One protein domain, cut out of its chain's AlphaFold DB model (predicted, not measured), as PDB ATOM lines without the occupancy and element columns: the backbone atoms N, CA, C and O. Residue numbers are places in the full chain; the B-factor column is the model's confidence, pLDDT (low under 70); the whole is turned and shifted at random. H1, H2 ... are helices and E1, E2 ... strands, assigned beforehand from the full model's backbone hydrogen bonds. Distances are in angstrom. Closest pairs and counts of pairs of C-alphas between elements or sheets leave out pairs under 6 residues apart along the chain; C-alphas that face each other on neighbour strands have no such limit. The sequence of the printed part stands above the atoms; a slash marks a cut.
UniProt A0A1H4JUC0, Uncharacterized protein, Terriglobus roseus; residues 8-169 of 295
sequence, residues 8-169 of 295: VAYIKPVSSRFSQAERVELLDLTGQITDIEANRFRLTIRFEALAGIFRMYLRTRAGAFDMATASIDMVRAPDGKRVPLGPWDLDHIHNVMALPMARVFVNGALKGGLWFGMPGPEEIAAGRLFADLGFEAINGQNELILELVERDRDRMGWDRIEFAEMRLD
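AT A GLANCE: This is residues 8 to 169 of the 295 residues of an uncharacterized protein of Terriglobus roseus (UniProt A0A1H4JUC0). Two five-stranded sheets, E2 E1 E12 E5 E10 and E3 E4 E11 E8 E9, stand face to face as a sandwich, and they come close at both edges, E2 beside E3 and E9 beside E10. The slender hairpin of E6 and E7 reaches out beyond one end of this sandwich, and the short helix H1 lies at that same end, on neither sheet. The printed part has 162 residues, with twelve named strands and one named helix in the order E1 to E9, H1, E10 to E12; the class is mostly strand, and the neighbour strands in each sheet are antiparallel. The whole is compact, with a radius of gyration of the C-alphas of 17.3 A, yet elongated in outline, spanning 60 by 36 by 26 A.

IN THESE COORDINATES: Find C-alpha 8 at (-13.548, 27.117, 26.502); from there E1 runs through residues 8 to 13 for 17.0 A. Next come E2, residues 26 to 28, 6.9 A; E3, residues 33 to 38, 13.4 A; and E4, residues 42 to 49, 21.8 A. E5, residues 52 to 60, covers 26.6 A. Look for C-alpha 72 at (-0.454, 59.736, 41.604), where E6, residues 72 to 75, begins its 10.0 A; E7, residues 82 to 85, covers 9.0 A. E8 holds residues 101 to 106, 16.1 A, and E9 residues 109 to 115, 17.8 A. H1, residues 121 to 126, is 8.6 A long. E10 takes residues 130 to 137, 22.2 A; E11 residues 140 to 148, 26.6 A; and E12 residues 161 to 168, 20.9 A, ending with C-alpha 168 at (-7.005, 25.937, 27.936).

HOW THE PARTS SIT: Begin with the sheet E2 E1 E12 E5 E10, which is twisted. E1 and E2 form a hairpin, with N 12 and O 27 at 2.9 A. E1 pairs in a staggered way, with E12 over residues 9 to 11 and with E2 over residues 11 to 13. Look at N 11 and O 164, 2.8 A, for E1 and E12; at N 57 and O 165, 2.8 A, for E12 and E5; and at N 54 and O 135, 2.8 A, for E5 and E10. In the other sheet, also twisted, the hairpin of E3 and E4 has N 44 and O 37 at 2.8 A. E4 and E11 have N 45 and O 144 at 2.8 A, E11 and E8 have N 103 and O 147 at 2.7 A, and the hairpin of E8 and E9 has N 111 and O 104 at 2.8 A. The strands of one sheet stand at 25 degrees to those of the other, and the facing parts are 9.6 A centre to centre. At one edge the closest C-alphas of E2 and E3 are those of Leu 26 and Ile 36, 6.8 A; at the other, those of E9 and E10 are Trp 115 and Ala 131, 6.2 A. The hairpin of E6 and E7 has N 74 and O 83 at 2.9 A, and E6 is apart from E8 and from E10. H1 is apart from E5; in it every O i to N i+4 pair is within hydrogen-bond range.

THE WHOLE: The two C-alphas farthest apart, those of Asp 79 and Gly 140, are 60.9 A from each other. The printed part has no cut. The long links are E1 to E2, E5 to E6, E7 to E8 and E11 to E12; in the third, residues 90 to 91 pair with 96 to 97, antiparallel. The mean pLDDT of the printed part of this model is 84.4; look for values under 70 at residues 15 to 22, 74, 76 to 78 and 84 to 96.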
ATOM      1  N   VAL A   8     -12.592  27.823  25.648       89.69
ATOM      2  CA  VAL A   8     -13.548  27.117  26.502       89.69
ATOM      3  C   VAL A   8     -14.785  27.976  26.679       89.69
ATOM      4  O   VAL A   8     -15.882  27.534  26.373       89.69
ATOM      5  N   ALA A   9     -14.620  29.235  27.080       93.00
ATOM      6  CA  ALA A   9     -15.741  30.137  27.316       93.00
ATOM      7  C   ALA A   9     -15.461  31.538  26.805       93.00
ATOM      8  O   ALA A   9     -14.333  32.031  26.874       93.00
ATOM      9  N   TYR A  10     -16.513  32.200  26.343       95.00
ATOM     10  CA  TYR A  10     -16.468  33.608  25.990       95.00
ATOM     11  C   TYR A  10     -17.723  34.286  26.528       95.00
ATOM     12  O   TYR A  10     -18.788  34.268  25.912       95.00
ATOM     13  N   ILE A  11     -17.577  34.860  27.714       95.06
ATOM     14  CA  ILE A  11     -18.653  35.386  28.541       95.06
ATOM     15  C   ILE A  11     -18.822  36.878  28.267       95.06
ATOM     16  O   ILE A  11     -17.851  37.638  28.296       95.06
ATOM     17  N   LYS A  12     -20.058  37.321  28.036       94.00
ATOM     18  CA  LYS A  12     -20.409  38.731  27.820       94.00
ATOM     19  C   LYS A  12     -21.630  39.151  28.630       94.00
ATOM     20  O   LYS A  12     -22.501  38.319  28.873       94.00
ATOM     21  N   PRO A  13     -21.737  40.436  29.008       90.38
ATOM     22  CA  PRO A  13     -22.956  40.958  29.602       90.38
ATOM     23  C   PRO A  13     -24.120  40.887  28.614       90.38
ATOM     24  O   PRO A  13     -23.969  41.182  27.424       90.38
ATOM     25  N   VAL A  14     -25.293  40.521  29.119       86.69
ATOM     26  CA  VAL A  14     -26.542  40.568  28.360       86.69
ATOM     27  C   VAL A  14     -27.047  42.005  28.355       86.69
ATOM     28  O   VAL A  14     -27.231  42.631  29.398       86.69
ATOM     29  N   SER A  15     -27.312  42.537  27.165       68.69
ATOM     30  CA  SER A  15     -27.930  43.851  26.974       68.69
ATOM     31  C   SER A  15     -29.434  43.800  27.291       68.69
ATOM     32  O   SER A  15     -30.263  44.023  26.410       68.69
ATOM     33  N   SER A  16     -29.812  43.455  28.522       62.09
ATOM     34  CA  SER A  16     -31.214  43.411  28.949       62.09
ATOM     35  C   SER A  16     -31.635  44.739  29.578       62.09
ATOM     36  O   SER A  16     -30.929  45.302  30.408       62.09
ATOM     37  N   ARG A  17     -32.822  45.239  29.206       50.12
ATOM     38  CA  ARG A  17     -33.471  46.391  29.868       50.12
ATOM     39  C   ARG A  17     -34.196  46.004  31.164       50.12
ATOM     40  O   ARG A  17     -34.761  46.875  31.816       50.12
ATOM     41  N   PHE A  18     -34.202  44.716  31.509       54.97
ATOM     42  CA  PHE A  18     -34.929  44.150  32.645       54.97
ATOM     43  C   PHE A  18     -33.997  43.603  33.733       54.97
ATOM     44  O   PHE A  18     -34.449  42.844  34.589       54.97
ATOM     45  N   SER A  19     -32.709  43.970  33.709       53.62
ATOM     46  CA  SER A  19     -31.769  43.534  34.738       53.62
ATOM     47  C   SER A  19     -32.233  44.022  36.112       53.62
ATOM     48  O   SER A  19     -32.464  45.210  36.350       53.62
ATOM     49  N   GLN A  20     -32.420  43.074  37.026       59.84
ATOM     50  CA  GLN A  20     -32.702  43.379  38.423       59.84
ATOM     51  C   GLN A  20     -31.445  43.989  39.053       59.84
ATOM     52  O   GLN A  20     -30.338  43.537  38.769       59.84
ATOM     53  N   ALA A  21     -31.605  44.992  39.921       60.34
ATOM     54  CA  ALA A  21     -30.498  45.788  40.469       60.34
ATOM     55  C   ALA A  21     -29.392  44.967  41.172       60.34
ATOM     56  O   ALA A  21     -28.267  45.445  41.310       60.34
ATOM     57  N   GLU A  22     -29.698  43.740  41.596       69.44
ATOM     58  CA  GLU A  22     -28.780  42.859  42.326       69.44
ATOM     59  C   GLU A  22     -28.154  41.749  41.467       69.44
ATOM     60  O   GLU A  22     -27.210  41.097  41.917       69.44
ATOM     61  N   ARG A  23     -28.625  41.534  40.230       84.00
ATOM     62  CA  ARG A  23     -28.157  40.446  39.358       84.00
ATOM     63  C   ARG A  23     -27.452  40.995  38.124       84.00
ATOM     64  O   ARG A  23     -27.971  41.860  37.425       84.00
ATOM     65  N   VAL A  24     -26.281  40.438  37.828       86.56
ATOM     66  CA  VAL A  24     -25.555  40.700  36.584       86.56
ATOM     67  C   VAL A  24     -25.859  39.557  35.628       86.56
ATOM     68  O   VAL A  24     -25.549  38.402  35.907       86.56
ATOM     69  N   GLU A  25     -26.506  39.862  34.508       90.44
ATOM     70  CA  GLU A  25     -26.800  38.862  33.483       90.44
ATOM     71  C   GLU A  25     -25.605  38.725  32.543       90.44
ATOM     72  O   GLU A  25     -25.230  39.674  31.851       90.44
ATOM     73  N   LEU A  26     -25.015  37.534  32.522       91.56
ATOM     74  CA  LEU A  26     -23.899  37.171  31.662       91.56
ATOM     75  C   LEU A  26     -24.286  35.950  30.823       91.56
ATOM     76  O   LEU A  26     -24.999  35.069  31.296       91.56
ATOM     77  N   LEU A  27     -23.801  35.900  29.587       92.62
ATOM     78  CA  LEU A  27     -24.012  34.798  28.654       92.62
ATOM     79  C   LEU A  27     -22.662  34.291  28.157       92.62
ATOM     80  O   LEU A  27     -21.826  35.094  27.743       92.62
ATOM     81  N   ASP A  28     -22.483  32.974  28.140       93.69
ATOM     82  CA  ASP A  28     -21.398  32.327  27.407       93.69
ATOM     83  C   ASP A  28     -21.786  32.123  25.935       93.69
ATOM     84  O   ASP A  28     -22.816  31.528  25.622       93.69
ATOM     85  N   LEU A  29     -20.953  32.624  25.023       91.81
ATOM     86  CA  LEU A  29     -21.158  32.498  23.580       91.81
ATOM     87  C   LEU A  29     -20.610  31.188  22.997       91.81
ATOM     88  O   LEU A  29     -20.867  30.913  21.825       91.81
ATOM     89  N   THR A  30     -19.845  30.398  23.759       89.12
ATOM     90  CA  THR A  30     -19.338  29.097  23.286       89.12
ATOM     91  C   THR A  30     -20.314  27.958  23.578       89.12
ATOM     92  O   THR A  30     -20.302  26.960  22.859       89.12
ATOM     93  N   GLY A  31     -21.164  28.113  24.600       86.31
ATOM     94  CA  GLY A  31     -22.126  27.107  25.045       86.31
ATOM     95  C   GLY A  31     -21.492  25.958  25.832       86.31
ATOM     96  O   GLY A  31     -22.124  24.915  25.979       86.31
ATOM     97  N   GLN A  32     -20.248  26.116  26.297       85.56
ATOM     98  CA  GLN A  32     -19.539  25.091  27.076       85.56
ATOM     99  C   GLN A  32     -19.655  25.325  28.586       85.56
ATOM    100  O   GLN A  32     -19.416  24.410  29.373       85.56
ATOM    101  N   ILE A  33     -20.026  26.538  29.004       92.69
ATOM    102  CA  ILE A  33     -20.315  26.831  30.405       92.69
ATOM    103  C   ILE A  33     -21.691  26.280  30.776       92.69
ATOM    104  O   ILE A  33     -22.692  26.571  30.123       92.69
ATOM    105  N   THR A  34     -21.736  25.489  31.847       93.06
ATOM    106  CA  THR A  34     -22.967  24.870  32.348       93.06
ATOM    107  C   THR A  34     -23.861  25.891  33.038       93.06
ATOM    108  O   THR A  34     -25.078  25.843  32.881       93.06
ATOM    109  N   ASP A  35     -23.266  26.801  33.811       95.19
ATOM    110  CA  ASP A  35     -24.004  27.805  34.571       95.19
ATOM    111  C   ASP A  35     -23.132  29.024  34.921       95.19
ATOM    112  O   ASP A  35     -21.923  28.902  35.153       95.19
ATOM    113  N   ILE A  36     -23.763  30.203  34.955       94.62
ATOM    114  CA  ILE A  36     -23.147  31.471  35.359       94.62
ATOM    115  C   ILE A  36     -24.075  32.184  36.341       94.62
ATOM    116  O   ILE A  36     -25.157  32.657  35.983       94.62
ATOM    117  N   GLU A  37     -23.593  32.359  37.566       95.00
ATOM    118  CA  GLU A  37     -24.240  33.186  38.578       95.00
ATOM    119  C   GLU A  37     -23.376  34.412  38.838       95.00
ATOM    120  O   GLU A  37     -22.221  34.300  39.247       95.00
ATOM    121  N   ALA A  38     -23.933  35.601  38.632       93.88
ATOM    122  CA  ALA A  38     -23.219  36.834  38.904       93.88
ATOM    123  C   ALA A  38     -24.108  37.857  39.610       93.88
ATOM    124  O   ALA A  38     -25.262  38.095  39.246       93.88
ATOM    125  N   ASN A  39     -23.525  38.496  40.614       92.50
ATOM    126  CA  ASN A  39     -24.008  39.747  41.177       92.50
ATOM    127  C   ASN A  39     -22.903  40.799  41.043       92.50
ATOM    128  O   ASN A  39     -21.854  40.553  40.443       92.50
ATOM    129  N   ARG A  40     -23.119  41.989  41.604       91.56
ATOM    130  CA  ARG A  40     -22.147  43.082  41.502       91.56
ATOM    131  C   ARG A  40     -20.748  42.712  42.020       91.56
ATOM    132  O   ARG A  40     -19.768  43.224  41.493       91.56
ATOM    133  N   PHE A  41     -20.630  41.832  43.014       94.00
ATOM    134  CA  PHE A  41     -19.370  41.562  43.721       94.00
ATOM    135  C   PHE A  41     -18.846  40.135  43.579       94.00
ATOM    136  O   PHE A  41     -17.665  39.897  43.818       94.00
ATOM    137  N   ARG A  42     -19.679  39.186  43.157       95.56
ATOM    138  CA  ARG A  42     -19.312  37.784  42.971       95.56
ATOM    139  C   ARG A  42     -19.705  37.291  41.584       95.56
ATOM    140  O   ARG A  42     -20.844  37.485  41.170       95.56
ATOM    141  N   LEU A  43     -18.766  36.624  40.924       96.25
ATOM    142  CA  LEU A  43     -18.954  35.876  39.688       96.25
ATOM    143  C   LEU A  43     -18.640  34.406  39.968       96.25
ATOM    144  O   LEU A  43     -17.534  34.092  40.398       96.25
ATOM    145  N   THR A  44     -19.602  33.528  39.726       97.44
ATOM    146  CA  THR A  44     -19.468  32.074  39.818       97.44
ATOM    147  C   THR A  44     -19.681  31.481  38.429       97.44
ATOM    148  O   THR A  44     -20.685  31.766  37.778       97.44
ATOM    149  N   ILE A  45     -18.742  30.654  37.981       97.06
ATOM    150  CA  ILE A  45     -18.773  29.973  36.686       97.06
ATOM    151  C   ILE A  45     -18.651  28.476  36.943       97.06
ATOM    152  O   ILE A  45     -17.680  28.032  37.562       97.06
ATOM    153  N   ARG A  46     -19.617  27.698  36.452       96.81
ATOM    154  CA  ARG A  46     -19.621  26.234  36.552       96.81
ATOM    155  C   ARG A  46     -19.511  25.620  35.172       96.81
ATOM    156  O   ARG A  46     -20.236  26.005  34.257       96.81
ATOM    157  N   PHE A  47     -18.598  24.676  35.021       95.00
ATOM    158  CA  PHE A  47     -18.289  24.077  33.730       95.00
ATOM    159  C   PHE A  47     -17.762  22.655  33.897       95.00
ATOM    160  O   PHE A  47     -17.245  22.285  34.953       95.00
ATOM    161  N   GLU A  48     -17.887  21.859  32.843       93.31
ATOM    162  CA  GLU A  48     -17.332  20.511  32.776       93.31
ATOM    163  C   GLU A  48     -16.078  20.515  31.898       93.31
ATOM    164  O   GLU A  48     -16.091  21.050  30.790       93.31
ATOM    165  N   ALA A  49     -14.976  19.958  32.397       90.56
ATOM    166  CA  ALA A  49     -13.701  19.947  31.688       90.56
ATOM    167  C   ALA A  49     -12.852  18.721  32.043       90.56
ATOM    168  O   ALA A  49     -13.032  18.087  33.082       90.56
ATOM    169  N   LEU A  50     -11.883  18.409  31.181       90.12
ATOM    170  CA  LEU A  50     -10.783  17.522  31.549       90.12
ATOM    171  C   LEU A  50      -9.844  18.238  32.527       90.12
ATOM    172  O   LEU A  50      -9.740  19.467  32.517       90.12
ATOM    173  N   ALA A  51      -9.118  17.456  33.329       89.56
ATOM    174  CA  ALA A  51      -8.092  18.007  34.205       89.56
ATOM    175  C   ALA A  51      -7.018  18.753  33.394       89.56
ATOM    176  O   ALA A  51      -6.551  18.251  32.368       89.56
ATOM    177  N   GLY A  52      -6.618  19.936  33.857       88.25
ATOM    178  CA  GLY A  52      -5.649  20.770  33.150       88.25
ATOM    179  C   GLY A  52      -5.546  22.187  33.700       88.25
ATOM    180  O   GLY A  52      -6.264  22.567  34.623       88.25
ATOM    181  N   ILE A  53      -4.641  22.972  33.115       89.94
ATOM    182  CA  ILE A  53      -4.467  24.390  33.438       89.94
ATOM    183  C   ILE A  53      -5.289  25.211  32.454       89.94
ATOM    184  O   ILE A  53      -5.249  24.988  31.245       89.94
ATOM    185  N   PHE A  54      -6.020  26.177  32.986       90.44
ATOM    186  CA  PHE A  54      -6.849  27.100  32.239       90.44
ATOM    187  C   PHE A  54      -6.388  28.517  32.532       90.44
ATOM    188  O   PHE A  54      -5.930  28.832  33.631       90.44
ATOM    189  N   ARG A  55      -6.530  29.378  31.535       91.62
ATOM    190  CA  ARG A  55      -6.288  30.810  31.647       91.62
ATOM    191  C   ARG A  55      -7.588  31.560  31.427       91.62
ATOM    192  O   ARG A  55      -8.358  31.209  30.535       91.62
ATOM    193  N   MET A  56      -7.816  32.597  32.214       92.62
ATOM    194  CA  MET A  56      -8.930  33.509  32.031       92.62
ATOM    195  C   MET A  56      -8.408  34.927  31.841       92.62
ATOM    196  O   MET A  56      -7.637  35.406  32.667       92.62
ATOM    197  N   TYR A  57      -8.865  35.584  30.780       93.50
ATOM    198  CA  TYR A  57      -8.656  37.003  30.533       93.50
ATOM    199  C   TYR A  57      -9.973  37.748  30.736       93.50
ATOM    200  O   TYR A  57     -11.006  37.380  30.179       93.50
ATOM    201  N   LEU A  58      -9.946  38.808  31.529       94.75
ATOM    202  CA  LEU A  58     -11.089  39.657  31.843       94.75
ATOM    203  C   LEU A  58     -10.800  41.068  31.349       94.75
ATOM    204  O   LEU A  58      -9.713  41.587  31.589       94.75
ATOM    205  N   ARG A  59     -11.786  41.726  30.733       94.69
ATOM    206  CA  ARG A  59     -11.695  43.150  30.380       94.69
ATOM    207  C   ARG A  59     -12.938  43.897  30.816       94.69
ATOM    208  O   ARG A  59     -14.055  43.411  30.640       94.69
ATOM    209  N   THR A  60     -12.763  45.102  31.347       94.31
ATOM    210  CA  THR A  60     -13.871  45.995  31.694       94.31
ATOM    211  C   THR A  60     -14.269  46.897  30.531       94.31
ATOM    212  O   THR A  60     -13.479  47.178  29.629       94.31
ATOM    213  N   ARG A  61     -15.498  47.416  30.576       93.75
ATOM    214  CA  ARG A  61     -15.974  48.441  29.637       93.75
ATOM    215  C   ARG A  61     -15.132  49.718  29.756       93.75
ATOM    216  O   ARG A  61     -14.490  49.959  30.776       93.75
ATOM    217  N   ALA A  62     -15.145  50.545  28.709       92.88
ATOM    218  CA  ALA A  62     -14.568  51.891  28.790       92.88
ATOM    219  C   ALA A  62     -15.266  52.714  29.880       92.88
ATOM    220  O   ALA A  62     -16.485  52.622  30.029       92.88
ATOM    221  N   GLY A  63     -14.495  53.496  30.633       90.12
ATOM    222  CA  GLY A  63     -14.973  54.299  31.760       90.12
ATOM    223  C   GLY A  63     -15.428  53.477  32.968       90.12
ATOM    224  O   GLY A  63     -16.063  54.020  33.868       90.12
ATOM    225  N   ALA A  64     -15.145  52.172  32.999       88.75
ATOM    226  CA  ALA A  64     -15.527  51.307  34.111       88.75
ATOM    227  C   ALA A  64     -14.749  51.604  35.396       88.75
ATOM    228  O   ALA A  64     -15.224  51.247  36.474       88.75
ATOM    229  N   PHE A  65     -13.575  52.222  35.294       87.81
ATOM    230  CA  PHE A  65     -12.719  52.505  36.433       87.81
ATOM    231  C   PHE A  65     -12.227  53.950  36.411       87.81
ATOM    232  O   PHE A  65     -11.791  54.455  35.375       87.81
ATOM    233  N   ASP A  66     -12.295  54.604  37.570       86.31
ATOM    234  CA  ASP A  66     -11.754  55.944  37.756       86.31
ATOM    235  C   ASP A  66     -10.237  55.873  37.968       86.31
ATOM    236  O   ASP A  66      -9.748  55.555  39.059       86.31
ATOM    237  N   MET A  67      -9.495  56.183  36.904       83.25
ATOM    238  CA  MET A  67      -8.032  56.156  36.896       83.25
ATOM    239  C   MET A  67      -7.411  57.178  37.850       83.25
ATOM    240  O   MET A  67      -6.295  56.951  38.311       83.25
ATOM    241  N   ALA A  68      -8.132  58.237  38.242       78.25
ATOM    242  CA  ALA A  68      -7.639  59.172  39.252       78.25
ATOM    243  C   ALA A  68      -7.411  58.491  40.613       78.25
ATOM    244  O   ALA A  68      -6.588  58.948  41.398       78.25
ATOM    245  N   THR A  69      -8.091  57.369  40.880       75.31
ATOM    246  CA  THR A  69      -7.903  56.592  42.117       75.31
ATOM    247  C   THR A  69      -6.682  55.671  42.093       75.31
ATOM    248  O   THR A  69      -6.328  55.119  43.132       75.31
ATOM    249  N   ALA A  70      -6.065  55.461  40.926       74.38
ATOM    250  CA  ALA A  70      -4.874  54.626  40.769       74.38
ATOM    251  C   ALA A  70      -3.631  55.421  40.331       74.38
ATOM    252  O   ALA A  70      -2.516  54.929  40.479       74.38
ATOM    253  N   SER A  71      -3.805  56.639  39.814       74.31
ATOM    254  CA  SER A  71      -2.717  57.550  39.458       74.31
ATOM    255  C   SER A  71      -2.285  58.408  40.642       74.31
ATOM    256  O   SER A  71      -3.103  58.841  41.449       74.31
ATOM    257  N   ILE A  72      -0.990  58.718  40.698       70.44
ATOM    258  CA  ILE A  72      -0.454  59.736  41.604       70.44
ATOM    259  C   ILE A  72      -0.017  60.964  40.809       70.44
ATOM    260  O   ILE A  72       0.560  60.847  39.726       70.44
ATOM    261  N   ASP A  73      -0.249  62.147  41.366       72.19
ATOM    262  CA  ASP A  73       0.274  63.383  40.795       72.19
ATOM    263  C   ASP A  73       1.772  63.505  41.083       72.19
ATOM    264  O   ASP A  73       2.190  63.599  42.240       72.19
ATOM    265  N   MET A  74       2.583  63.580  40.028       69.50
ATOM    266  CA  MET A  74       4.017  63.839  40.128       69.50
ATOM    267  C   MET A  74       4.399  65.149  39.455       69.50
ATOM    268  O   MET A  74       3.837  65.547  38.437       69.50
ATOM    269  N   VAL A  75       5.389  65.829  40.027       76.69
ATOM    270  CA  VAL A  75       5.977  67.029  39.429       76.69
ATOM    271  C   VAL A  75       6.890  66.596  38.285       76.69
ATOM    272  O   VAL A  75       7.924  65.969  38.506       76.69
ATOM    273  N   ARG A  76       6.510  66.930  37.054       61.25
ATOM    274  CA  ARG A  76       7.325  66.692  35.866       61.25
ATOM    275  C   ARG A  76       8.507  67.654  35.840       61.25
ATOM    276  O   ARG A  76       8.347  68.864  35.980       61.25
ATOM    277  N   ALA A  77       9.696  67.116  35.598       53.47
ATOM    278  CA  ALA A  77      10.878  67.920  35.326       53.47
ATOM    279  C   ALA A  77      11.017  68.209  33.813       53.47
ATOM    280  O   ALA A  77      10.698  67.338  33.001       53.47
ATOM    281  N   PRO A  78      11.520  69.393  33.409       68.81
ATOM    282  CA  PRO A  78      11.899  70.525  34.261       68.81
ATOM    283  C   PRO A  78      10.764  71.537  34.499       68.81
ATOM    284  O   PRO A  78      10.952  72.480  35.258       68.81
ATOM    285  N   ASP A  79       9.609  71.395  33.843       81.62
ATOM    286  CA  ASP A  79       8.591  72.455  33.791       81.62
ATOM    287  C   ASP A  79       7.729  72.595  35.057       81.62
ATOM    288  O   ASP A  79       6.914  73.513  35.145       81.62
ATOM    289  N   GLY A  80       7.903  71.708  36.038       74.44
ATOM    290  CA  GLY A  80       7.252  71.783  37.342       74.44
ATOM    291  C   GLY A  80       5.757  71.461  37.312       74.44
ATOM    292  O   GLY A  80       5.078  71.596  38.332       74.44
ATOM    293  N   LYS A  81       5.211  71.039  36.164       77.50
ATOM    294  CA  LYS A  81       3.786  70.720  36.048       77.50
ATOM    295  C   LYS A  81       3.474  69.436  36.803       77.50
ATOM    296  O   LYS A  81       4.179  68.443  36.646       77.50
ATOM    297  N   ARG A  82       2.385  69.435  37.576       74.62
ATOM    298  CA  ARG A  82       1.813  68.189  38.097       74.62
ATOM    299  C   ARG A  82       1.178  67.425  36.946       74.62
ATOM    300  O   ARG A  82       0.324  67.966  36.247       74.62
ATOM    301  N   VAL A  83       1.634  66.201  36.735       70.94
ATOM    302  CA  VAL A  83       1.071  65.267  35.766       70.94
ATOM    303  C   VAL A  83       0.747  63.966  36.495       70.94
ATOM    304  O   VAL A  83       1.554  63.537  37.324       70.94
ATOM    305  N   PRO A  84      -0.399  63.330  36.210       66.25
ATOM    306  CA  PRO A  84      -0.649  61.990  36.706       66.25
ATOM    307  C   PRO A  84       0.405  61.063  36.096       66.25
ATOM    308  O   PRO A  84       0.499  60.942  34.869       66.25
ATOM    309  N   LEU A  85       1.237  60.447  36.934       66.19
ATOM    310  CA  LEU A  85       2.048  59.319  36.494       66.19
ATOM    311  C   LEU A  85       1.133  58.089  36.397       66.19
ATOM    312  O   LEU A  85       0.107  58.010  37.084       66.19
ATOM    313  N   GLY A  86       1.487  57.154  35.509       64.00
ATOM    314  CA  GLY A  86       0.780  55.884  35.357       64.00
ATOM    315  C   GLY A  86       0.566  55.171  36.701       64.00
ATOM    316  O   GLY A  86       1.243  55.481  37.687       64.00
ATOM    317  N   PRO A  87      -0.411  54.260  36.763       64.44
ATOM    318  CA  PRO A  87      -0.819  53.673  38.023       64.44
ATOM    319  C   PRO A  87       0.307  52.870  38.664       64.44
ATOM    320  O   PRO A  87       1.039  52.161  37.980       64.44
ATOM    321  N   TRP A  88       0.422  52.983  39.985       63.81
ATOM    322  CA  TRP A  88       1.311  52.139  40.781       63.81
ATOM    323  C   TRP A  88       0.559  50.861  41.131       63.81
ATOM    324  O   TRP A  88      -0.614  50.914  41.491       63.81
ATOM    325  N   ASP A  89       1.199  49.707  40.997       62.44
ATOM    326  CA  ASP A  89       0.584  48.419  41.314       62.44
ATOM    327  C   ASP A  89       0.359  48.273  42.827       62.44
ATOM    328  O   ASP A  89      -0.757  47.978  43.267       62.44
ATOM    329  N   LEU A  90       1.385  48.588  43.621       65.00
ATOM    330  CA  LEU A  90       1.395  48.471  45.072       65.00
ATOM    331  C   LEU A  90       1.808  49.790  45.737       65.00
ATOM    332  O   LEU A  90       2.921  50.286  45.563       65.00
ATOM    333  N   ASP A  91       0.939  50.329  46.593       62.72
ATOM    334  CA  ASP A  91       1.349  51.335  47.569       62.72
ATOM    335  C   ASP A  91       2.205  50.642  48.636       62.72
ATOM    336  O   ASP A  91       1.690  50.035  49.576       62.72
ATOM    337  N   HIS A  92       3.527  50.706  48.483       56.00
ATOM    338  CA  HIS A  92       4.477  50.090  49.412       56.00
ATOM    339  C   HIS A  92       4.476  50.722  50.815       56.00
ATOM    340  O   HIS A  92       4.999  50.115  51.751       56.00
ATOM    341  N   ILE A  93       3.909  51.923  50.980       52.59
ATOM    342  CA  ILE A  93       3.835  52.625  52.267       52.59
ATOM    343  C   ILE A  93       2.652  52.082  53.066       52.59
ATOM    344  O   ILE A  93       2.809  51.676  54.219       52.59
ATOM    345  N   HIS A  94       1.477  52.020  52.442       56.00
ATOM    346  CA  HIS A  94       0.247  51.573  53.101       56.00
ATOM    347  C   HIS A  94      -0.046  50.082  52.899       56.00
ATOM    348  O   HIS A  94      -0.933  49.538  53.552       56.00
ATOM    349  N   ASN A  95       0.729  49.400  52.053       56.78
ATOM    350  CA  ASN A  95       0.547  48.001  51.657       56.78
ATOM    351  C   ASN A  95      -0.839  47.746  51.062       56.78
ATOM    352  O   ASN A  95      -1.525  46.782  51.403       56.78
ATOM    353  N   VAL A  96      -1.262  48.655  50.193       62.69
ATOM    354  CA  VAL A  96      -2.569  48.628  49.544       62.69
ATOM    355  C   VAL A  96      -2.341  48.570  48.043       62.69
ATOM    356  O   VAL A  96      -1.694  49.441  47.472       62.69
ATOM    357  N   MET A  97      -2.876  47.538  47.394       70.94
ATOM    358  CA  MET A  97      -2.940  47.508  45.933       70.94
ATOM    359  C   MET A  97      -3.798  48.677  45.449       70.94
ATOM    360  O   MET A  97      -4.932  48.840  45.912       70.94
ATOM    361  N   ALA A  98      -3.267  49.484  44.528       73.88
ATOM    362  CA  ALA A  98      -4.024  50.608  43.989       73.88
ATOM    363  C   ALA A  98      -5.137  50.120  43.059       73.88
ATOM    364  O   ALA A  98      -6.177  50.764  42.960       73.88
ATOM    365  N   LEU A  99      -4.958  48.971  42.408       82.38
ATOM    366  CA  LEU A  99      -5.967  48.362  41.549       82.38
ATOM    367  C   LEU A  99      -6.904  47.434  42.344       82.38
ATOM    368  O   LEU A  99      -6.485  46.859  43.353       82.38
ATOM    369  N   PRO A 100      -8.174  47.285  41.915       85.75
ATOM    370  CA  PRO A 100      -9.117  46.370  42.545       85.75
ATOM    371  C   PRO A 100      -8.604  44.930  42.597       85.75
ATOM    372  O   PRO A 100      -7.813  44.502  41.755       85.75
ATOM    373  N   MET A 101      -9.119  44.155  43.546       86.06
ATOM    374  CA  MET A 101      -8.784  42.743  43.689       86.06
ATOM    375  C   MET A 101     -10.022  41.876  43.917       86.06
ATOM    376  O   MET A 101     -10.967  42.268  44.607       86.06
ATOM    377  N   ALA A 102      -9.975  40.653  43.389       90.06
ATOM    378  CA  ALA A 102     -10.916  39.594  43.727       90.06
ATOM    379  C   ALA A 102     -10.202  38.409  44.387       90.06
ATOM    380  O   ALA A 102      -9.071  38.083  44.048       90.06
ATOM    381  N   ARG A 103     -10.871  37.728  45.313       91.06
ATOM    382  CA  ARG A 103     -10.477  36.403  45.794       91.06
ATOM    383  C   ARG A 103     -10.873  35.371  44.750       91.06
ATOM    384  O   ARG A 103     -11.996  35.411  44.250       91.06
ATOM    385  N   VAL A 104      -9.965  34.451  44.456       92.56
ATOM    386  CA  VAL A 104     -10.183  33.363  43.502       92.56
ATOM    387  C   VAL A 104     -10.383  32.073  44.275       92.56
ATOM    388  O   VAL A 104      -9.473  31.626  44.977       92.56
ATOM    389  N   PHE A 105     -11.546  31.453  44.119       93.69
ATOM    390  CA  PHE A 105     -11.798  30.107  44.614       93.69
ATOM    391  C   PHE A 105     -11.985  29.154  43.448       93.69
ATOM    392  O   PHE A 105     -12.665  29.477  42.476       93.69
ATOM    393  N   VAL A 106     -11.401  27.968  43.570       94.06
ATOM    394  CA  VAL A 106     -11.569  26.884  42.605       94.06
ATOM    395  C   VAL A 106     -12.006  25.652  43.373       94.06
ATOM    396  O   VAL A 106     -11.300  25.219  44.287       94.06
ATOM    397  N   ASN A 107     -13.176  25.117  43.029       94.88
ATOM    398  CA  ASN A 107     -13.784  23.956  43.683       94.88
ATOM    399  C   ASN A 107     -13.838  24.115  45.218       94.88
ATOM    400  O   ASN A 107     -13.453  23.224  45.973       94.88
ATOM    401  N   GLY A 108     -14.250  25.303  45.680       92.12
ATOM    402  CA  GLY A 108     -14.380  25.658  47.099       92.12
ATOM    403  C   GLY A 108     -13.081  26.042  47.823       92.12
ATOM    404  O   GLY A 108     -13.144  26.566  48.934       92.12
ATOM    405  N   ALA A 109     -11.905  25.846  47.218       89.88
ATOM    406  CA  ALA A 109     -10.622  26.198  47.827       89.88
ATOM    407  C   ALA A 109     -10.149  27.592  47.390       89.88
ATOM    408  O   ALA A 109     -10.082  27.869  46.193       89.88
ATOM    409  N   LEU A 110      -9.758  28.448  48.343       85.81
ATOM    410  CA  LEU A 110      -9.108  29.732  48.052       85.81
ATOM    411  C   LEU A 110      -7.739  29.478  47.411       85.81
ATOM    412  O   LEU A 110      -6.870  28.867  48.032       85.81
ATOM    413  N   LYS A 111      -7.544  29.959  46.183       83.00
ATOM    414  CA  LYS A 111      -6.287  29.820  45.431       83.00
ATOM    415  C   LYS A 111      -5.404  31.064  45.506       83.00
ATOM    416  O   LYS A 111      -4.190  30.950  45.410       83.00
ATOM    417  N   GLY A 112      -5.992  32.238  45.735       81.25
ATOM    418  CA  GLY A 112      -5.247  33.489  45.884       81.25
ATOM    419  C   GLY A 112      -6.061  34.711  45.477       81.25
ATOM    420  O   GLY A 112      -7.295  34.675  45.478       81.25
ATOM    421  N   GLY A 113      -5.357  35.793  45.144       82.69
ATOM    422  CA  GLY A 113      -5.932  37.009  44.572       82.69
ATOM    423  C   GLY A 113      -5.856  37.031  43.042       82.69
ATOM    424  O   GLY A 113      -4.857  36.622  42.459       82.69
ATOM    425  N   LEU A 114      -6.914  37.529  42.407       87.06
ATOM    426  CA  LEU A 114      -6.917  38.060  41.047       87.06
ATOM    427  C   LEU A 114      -6.667  39.559  41.149       87.06
ATOM    428  O   LEU A 114      -7.461  40.274  41.771       87.06
ATOM    429  N   TRP A 115      -5.609  40.026  40.503       83.81
ATOM    430  CA  TRP A 115      -5.308  41.446  40.384       83.81
ATOM    431  C   TRP A 115      -5.617  41.916  38.972       83.81
ATOM    432  O   TRP A 115      -5.331  41.216  37.999       83.81
ATOM    433  N   PHE A 116      -6.185  43.113  38.856       85.00
ATOM    434  CA  PHE A 116      -6.211  43.782  37.564       85.00
ATOM    435  C   PHE A 116      -4.790  44.247  37.230       85.00
ATOM    436  O   PHE A 116      -4.090  44.778  38.092       85.00
ATOM    437  N   GLY A 117      -4.352  43.996  35.999       79.50
ATOM    438  CA  GLY A 117      -3.039  44.393  35.517       79.50
ATOM    439  C   GLY A 117      -2.917  45.910  35.431       79.50
ATOM    440  O   GLY A 117      -3.910  46.618  35.248       79.50
ATOM    441  N   MET A 118      -1.684  46.407  35.545       77.75
ATOM    442  CA  MET A 118      -1.380  47.819  35.337       77.75
ATOM    443  C   MET A 118      -1.812  48.224  33.915       77.75
ATOM    444  O   MET A 118      -1.260  47.690  32.949       77.75
ATOM    445  N   PRO A 119      -2.807  49.118  33.757       76.88
ATOM    446  CA  PRO A 119      -3.296  49.504  32.441       76.88
ATOM    447  C   PRO A 119      -2.198  50.230  31.655       76.88
ATOM    448  O   PRO A 119      -1.465  51.055  32.204       76.88
ATOM    449  N   GLY A 120      -2.090  49.929  30.360       78.25
ATOM    450  CA  GLY A 120      -1.236  50.677  29.447       78.25
ATOM    451  C   GLY A 120      -1.815  52.066  29.145       78.25
ATOM    452  O   GLY A 120      -2.919  52.403  29.583       78.25
ATOM    453  N   PRO A 121      -1.093  52.913  28.387       76.56
ATOM    454  CA  PRO A 121      -1.537  54.277  28.088       76.56
ATOM    455  C   PRO A 121      -2.934  54.359  27.455       76.56
ATOM    456  O   PRO A 121      -3.706  55.265  27.774       76.56
ATOM    457  N   GLU A 122      -3.279  53.412  26.582       81.81
ATOM    458  CA  GLU A 122      -4.586  53.363  25.921       81.81
ATOM    459  C   GLU A 122      -5.700  52.960  26.892       81.81
ATOM    460  O   GLU A 122      -6.781  53.554  26.890       81.81
ATOM    461  N   GLU A 123      -5.441  51.983  27.762       85.94
ATOM    462  CA  GLU A 123      -6.380  51.555  28.793       85.94
ATOM    463  C   GLU A 123      -6.603  52.644  29.845       85.94
ATOM    464  O   GLU A 123      -7.746  52.859  30.252       85.94
ATOM    465  N   ILE A 124      -5.549  53.376  30.224       82.88
ATOM    466  CA  ILE A 124      -5.634  54.548  31.104       82.88
ATOM    467  C   ILE A 124      -6.543  55.601  30.469       82.88
ATOM    468  O   ILE A 124      -7.507  56.039  31.099       82.88
ATOM    469  N   ALA A 125      -6.292  55.969  29.207       82.75
ATOM    470  CA  ALA A 125      -7.108  56.953  28.497       82.75
ATOM    471  C   ALA A 125      -8.577  56.513  28.370       82.75
ATOM    472  O   ALA A 125      -9.486  57.343  28.410       82.75
ATOM    473  N   ALA A 126      -8.820  55.208  28.239       88.62
ATOM    474  CA  ALA A 126     -10.156  54.638  28.133       88.62
ATOM    475  C   ALA A 126     -10.824  54.332  29.487       88.62
ATOM    476  O   ALA A 126     -11.986  53.920  29.487       88.62
ATOM    477  N   GLY A 127     -10.129  54.470  30.622       88.19
ATOM    478  CA  GLY A 127     -10.633  54.052  31.936       88.19
ATOM    479  C   GLY A 127     -10.983  52.559  31.998       88.19
ATOM    480  O   GLY A 127     -12.039  52.191  32.522       88.19
ATOM    481  N   ARG A 128     -10.151  51.706  31.385       91.38
ATOM    482  CA  ARG A 128     -10.339  50.249  31.308       91.38
ATOM    483  C   ARG A 128      -9.347  49.512  32.193       91.38
ATOM    484  O   ARG A 128      -8.177  49.865  32.247       91.38
ATOM    485  N   LEU A 129      -9.813  48.434  32.807       91.00
ATOM    486  CA  LEU A 129      -8.976  47.456  33.477       91.00
ATOM    487  C   LEU A 129      -9.026  46.128  32.726       91.00
ATOM    488  O   LEU A 129     -10.031  45.782  32.095       91.00
ATOM    489  N   PHE A 130      -7.947  45.367  32.843       92.06
ATOM    490  CA  PHE A 130      -7.894  43.974  32.429       92.06
ATOM    491  C   PHE A 130      -7.297  43.131  33.545       92.06
ATOM    492  O   PHE A 130      -6.600  43.657  34.409       92.06
ATOM    493  N   ALA A 131      -7.581  41.838  33.549       90.75
ATOM    494  CA  ALA A 131      -6.982  40.908  34.490       90.75
ATOM    495  C   ALA A 131      -6.746  39.560  33.813       90.75
ATOM    496  O   ALA A 131      -7.583  39.109  33.030       90.75
ATOM    497  N   ASP A 132      -5.635  38.921  34.156       89.50
ATOM    498  CA  ASP A 132      -5.284  37.574  33.727       89.50
ATOM    499  C   ASP A 132      -5.186  36.678  34.960       89.50
ATOM    500  O   ASP A 132      -4.538  37.039  35.943       89.50
ATOM    501  N   LEU A 133      -5.792  35.491  34.913       88.38
ATOM    502  CA  LEU A 133      -5.534  34.446  35.904       88.38
ATOM    503  C   LEU A 133      -5.315  33.084  35.269       88.38
ATOM    504  O   LEU A 133      -5.952  32.731  34.281       88.38
ATOM    505  N   GLY A 134      -4.435  32.305  35.888       89.62
ATOM    506  CA  GLY A 134      -4.322  30.871  35.663       89.62
ATOM    507  C   GLY A 134      -5.001  30.108  36.795       89.62
ATOM    508  O   GLY A 134      -4.928  30.526  37.950       89.62
ATOM    509  N   PHE A 135      -5.649  28.992  36.484       88.62
ATOM    510  CA  PHE A 135      -6.195  28.087  37.489       88.62
ATOM    511  C   PHE A 135      -6.206  26.638  36.989       88.62
ATOM    512  O   PHE A 135      -6.204  26.378  35.788       88.62
ATOM    513  N   GLU A 136      -6.198  25.686  37.917       90.31
ATOM    514  CA  GLU A 136      -6.222  24.255  37.611       90.31
ATOM    515  C   GLU A 136      -7.642  23.705  37.759       90.31
ATOM    516  O   GLU A 136      -8.282  23.910  38.792       90.31
ATOM    517  N   ALA A 137      -8.124  22.997  36.742       90.06
ATOM    518  CA  ALA A 137      -9.378  22.259  36.782       90.06
ATOM    519  C   ALA A 137      -9.114  20.768  37.029       90.06
ATOM    520  O   ALA A 137      -8.089  20.220  36.613       90.06
ATOM    521  N   ILE A 138     -10.068  20.099  37.670       92.88
ATOM    522  CA  ILE A 138     -10.097  18.640  37.815       92.88
ATOM    523  C   ILE A 138     -10.929  18.011  36.695       92.88
ATOM    524  O   ILE A 138     -11.673  18.697  35.998       92.88
ATOM    525  N   ASN A 139     -10.828  16.692  36.530       93.62
ATOM    526  CA  ASN A 139     -11.659  15.977  35.568       93.62
ATOM    527  C   ASN A 139     -13.131  15.965  36.020       93.62
ATOM    528  O   ASN A 139     -13.426  15.489  37.117       93.62
ATOM    529  N   GLY A 140     -14.037  16.435  35.163       94.00
ATOM    530  CA  GLY A 140     -15.473  16.519  35.426       94.00
ATOM    531  C   GLY A 140     -15.930  17.940  35.763       94.00
ATOM    532  O   GLY A 140     -15.524  18.905  35.113       94.00
ATOM    533  N   GLN A 141     -16.816  18.067  36.752       95.88
ATOM    534  CA  GLN A 141     -17.417  19.348  37.131       95.88
ATOM    535  C   GLN A 141     -16.444  20.228  37.914       95.88
ATOM    536  O   GLN A 141     -15.803  19.781  38.866       95.88
ATOM    537  N   ASN A 142     -16.384  21.498  37.526       96.00
ATOM    538  CA  ASN A 142     -15.560  22.518  38.147       96.00
ATOM    539  C   ASN A 142     -16.381  23.771  38.463       96.00
ATOM    540  O   ASN A 142     -17.315  24.123  37.742       96.00
ATOM    541  N   GLU A 143     -15.985  24.469  39.522       97.44
ATOM    542  CA  GLU A 143     -16.520  25.764  39.925       97.44
ATOM    543  C   GLU A 143     -15.370  26.761  40.104       97.44
ATOM    544  O   GLU A 143     -14.450  26.534  40.893       97.44
ATOM    545  N   LEU A 144     -15.442  27.879  39.383       97.12
ATOM    546  CA  LEU A 144     -14.576  29.043  39.552       97.12
ATOM    547  C   LEU A 144     -15.396  30.181  40.162       97.12
ATOM    548  O   LEU A 144     -16.414  30.582  39.600       97.12
ATOM    549  N   ILE A 145     -14.936  30.732  41.284       97.69
ATOM    550  CA  ILE A 145     -15.547  31.901  41.925       97.69
ATOM    551  C   ILE A 145     -14.531  33.035  41.984       97.69
ATOM    552  O   ILE A 145     -13.429  32.865  42.505       97.69
ATOM    553  N   LEU A 146     -14.944  34.211  41.517       96.62
ATOM    554  CA  LEU A 146     -14.231  35.472  41.664       96.62
ATOM    555  C   LEU A 146     -15.055  36.404  42.560       96.62
ATOM    556  O   LEU A 146     -16.156  36.821  42.195       96.62
ATOM    557  N   GLU A 147     -14.537  36.737  43.741       96.00
ATOM    558  CA  GLU A 147     -15.231  37.585  44.719       96.00
ATOM    559  C   GLU A 147     -14.446  38.866  45.012       96.00
ATOM    560  O   GLU A 147     -13.371  38.815  45.604       96.00
ATOM    561  N   LEU A 148     -14.992  40.029  44.645       92.31
ATOM    562  CA  LEU A 148     -14.384  41.327  44.934       92.31
ATOM    563  C   LEU A 148     -14.231  41.541  46.444       92.31
ATOM    564  O   LEU A 148     -15.187  41.407  47.222       92.31
ATOM    565  N   VAL A 149     -13.017  41.919  46.842       88.50
ATOM    566  CA  VAL A 149     -12.687  42.246  48.231       88.50
ATOM    567  C   VAL A 149     -13.473  43.479  48.664       88.50
ATOM    568  O   VAL A 149     -13.631  44.417  47.889       88.50
ATOM    569  N   GLU A 150     -13.960  43.486  49.908       87.44
ATOM    570  CA  GLU A 150     -14.858  44.522  50.445       87.44
ATOM    571  C   GLU A 150     -14.378  45.951  50.184       87.44
ATOM    572  O   GLU A 150     -15.155  46.765  49.696       87.44
ATOM    573  N   ARG A 151     -13.084  46.216  50.408       83.50
ATOM    574  CA  ARG A 151     -12.435  47.511  50.144       83.50
ATOM    575  C   ARG A 151     -12.659  48.029  48.716       83.50
ATOM    576  O   ARG A 151     -12.736  49.235  48.513       83.50
ATOM    577  N   ASP A 152     -12.741  47.138  47.732       85.88
ATOM    578  CA  ASP A 152     -12.747  47.497  46.311       85.88
ATOM    579  C   ASP A 152     -14.153  47.466  45.680       85.88
ATOM    580  O   ASP A 152     -14.312  47.836  44.514       85.88
ATOM    581  N   ARG A 153     -15.192  47.088  46.441       88.81
ATOM    582  CA  ARG A 153     -16.589  46.971  45.964       88.81
ATOM    583  C   ARG A 153     -17.203  48.297  45.493       88.81
ATOM    584  O   ARG A 153     -18.092  48.307  44.637       88.81
ATOM    585  N   ASP A 154     -16.701  49.422  45.991       85.31
ATOM    586  CA  ASP A 154     -17.126  50.751  45.531       85.31
ATOM    587  C   ASP A 154     -16.411  51.191  44.248       85.31
ATOM    588  O   ASP A 154     -16.919  52.024  43.496       85.31
ATOM    589  N   ARG A 155     -15.250  50.595  43.961       83.88
ATOM    590  CA  ARG A 155     -14.363  50.968  42.851       83.88
ATOM    591  C   ARG A 155     -14.585  50.101  41.614       83.88
ATOM    592  O   ARG A 155     -14.318  50.543  40.500       83.88
ATOM    593  N   MET A 156     -15.075  48.877  41.806       87.81
ATOM    594  CA  MET A 156     -15.279  47.889  40.749       87.81
ATOM    595  C   MET A 156     -16.512  47.015  41.015       87.81
ATOM    596  O   MET A 156     -16.947  46.849  42.152       87.81
ATOM    597  N   GLY A 157     -17.075  46.449  39.948       91.00
ATOM    598  CA  GLY A 157     -18.167  45.480  39.995       91.00
ATOM    599  C   GLY A 157     -18.198  44.614  38.736       91.00
ATOM    600  O   GLY A 157     -17.752  45.046  37.670       91.00
ATOM    601  N   TRP A 158     -18.716  43.387  38.832       92.69
ATOM    602  CA  TRP A 158     -18.816  42.479  37.678       92.69
ATOM    603  C   TRP A 158     -19.826  42.951  36.629       92.69
ATOM    604  O   TRP A 158     -19.723  42.577  35.467       92.69
ATOM    605  N   ASP A 159     -20.732  43.859  36.988       90.69
ATOM    606  CA  ASP A 159     -21.603  44.580  36.054       90.69
ATOM    607  C   ASP A 159     -20.814  45.444  35.054       90.69
ATOM    608  O   ASP A 159     -21.342  45.874  34.028       90.69
ATOM    609  N   ARG A 160     -19.534  45.712  35.328       91.81
ATOM    610  CA  ARG A 160     -18.668  46.557  34.501       91.81
ATOM    611  C   ARG A 160     -17.819  45.778  33.502       91.81
ATOM    612  O   ARG A 160     -17.120  46.418  32.711       91.81
ATOM    613  N   ILE A 161     -17.874  44.445  33.493       93.00
ATOM    614  CA  ILE A 161     -17.113  43.655  32.519       93.00
ATOM    615  C   ILE A 161     -17.627  43.911  31.099       93.00
ATOM    616  O   ILE A 161     -18.823  44.067  30.862       93.00
ATOM    617  N   GLU A 162     -16.708  43.995  30.148       94.88
ATOM    618  CA  GLU A 162     -17.014  43.994  28.720       94.88
ATOM    619  C   GLU A 162     -17.073  42.562  28.197       94.88
ATOM    620  O   GLU A 162     -17.989  42.209  27.457       94.88
ATOM    621  N   PHE A 163     -16.100  41.742  28.593       95.75
ATOM    622  CA  PHE A 163     -16.106  40.306  28.367       95.75
ATOM    623  C   PHE A 163     -15.140  39.598  29.321       95.75
ATOM    624  O   PHE A 163     -14.248  40.216  29.909       95.75
ATOM    625  N   ALA A 164     -15.310  38.284  29.414       95.56
ATOM    626  CA  ALA A 164     -14.343  37.370  29.988       95.56
ATOM    627  C   ALA A 164     -14.103  36.208  29.022       95.56
ATOM    628  O   ALA A 164     -15.039  35.688  28.423       95.56
ATOM    629  N   GLU A 165     -12.858  35.797  28.862       95.69
ATOM    630  CA  GLU A 165     -12.460  34.711  27.981       95.69
ATOM    631  C   GLU A 165     -11.735  33.649  28.797       95.69
ATOM    632  O   GLU A 165     -10.775  33.971  29.483       95.69
ATOM    633  N   MET A 166     -12.175  32.394  28.714       94.62
ATOM    634  CA  MET A 166     -11.497  31.253  29.326       94.62
ATOM    635  C   MET A 166     -10.936  30.353  28.235       94.62
ATOM    636  O   MET A 166     -11.657  29.953  27.318       94.62
ATOM    637  N   ARG A 167      -9.656  30.013  28.347       92.81
ATOM    638  CA  ARG A 167      -8.950  29.127  27.423       92.81
ATOM    639  C   ARG A 167      -8.216  28.030  28.171       92.81
ATOM    640  O   ARG A 167      -7.795  28.232  29.308       92.81
ATOM    641  N   LEU A 168      -8.011  26.900  27.511       90.81
ATOM    642  CA  LEU A 168      -7.005  25.937  27.936       90.81
ATOM    643  C   LEU A 168      -5.619  26.595  27.839       90.81
ATOM    644  O   LEU A 168      -5.317  27.268  26.853       90.81
ATOM    645  N   ASP A 169      -4.782  26.425  28.859       84.12
ATOM    646  CA  ASP A 169      -3.397  26.879  28.806       84.12
ATOM    647  C   ASP A 169      -2.554  25.857  28.035       84.12
ATOM    648  O   ASP A 169      -2.168  24.808  28.550       84.12
TER     649      ASP A 169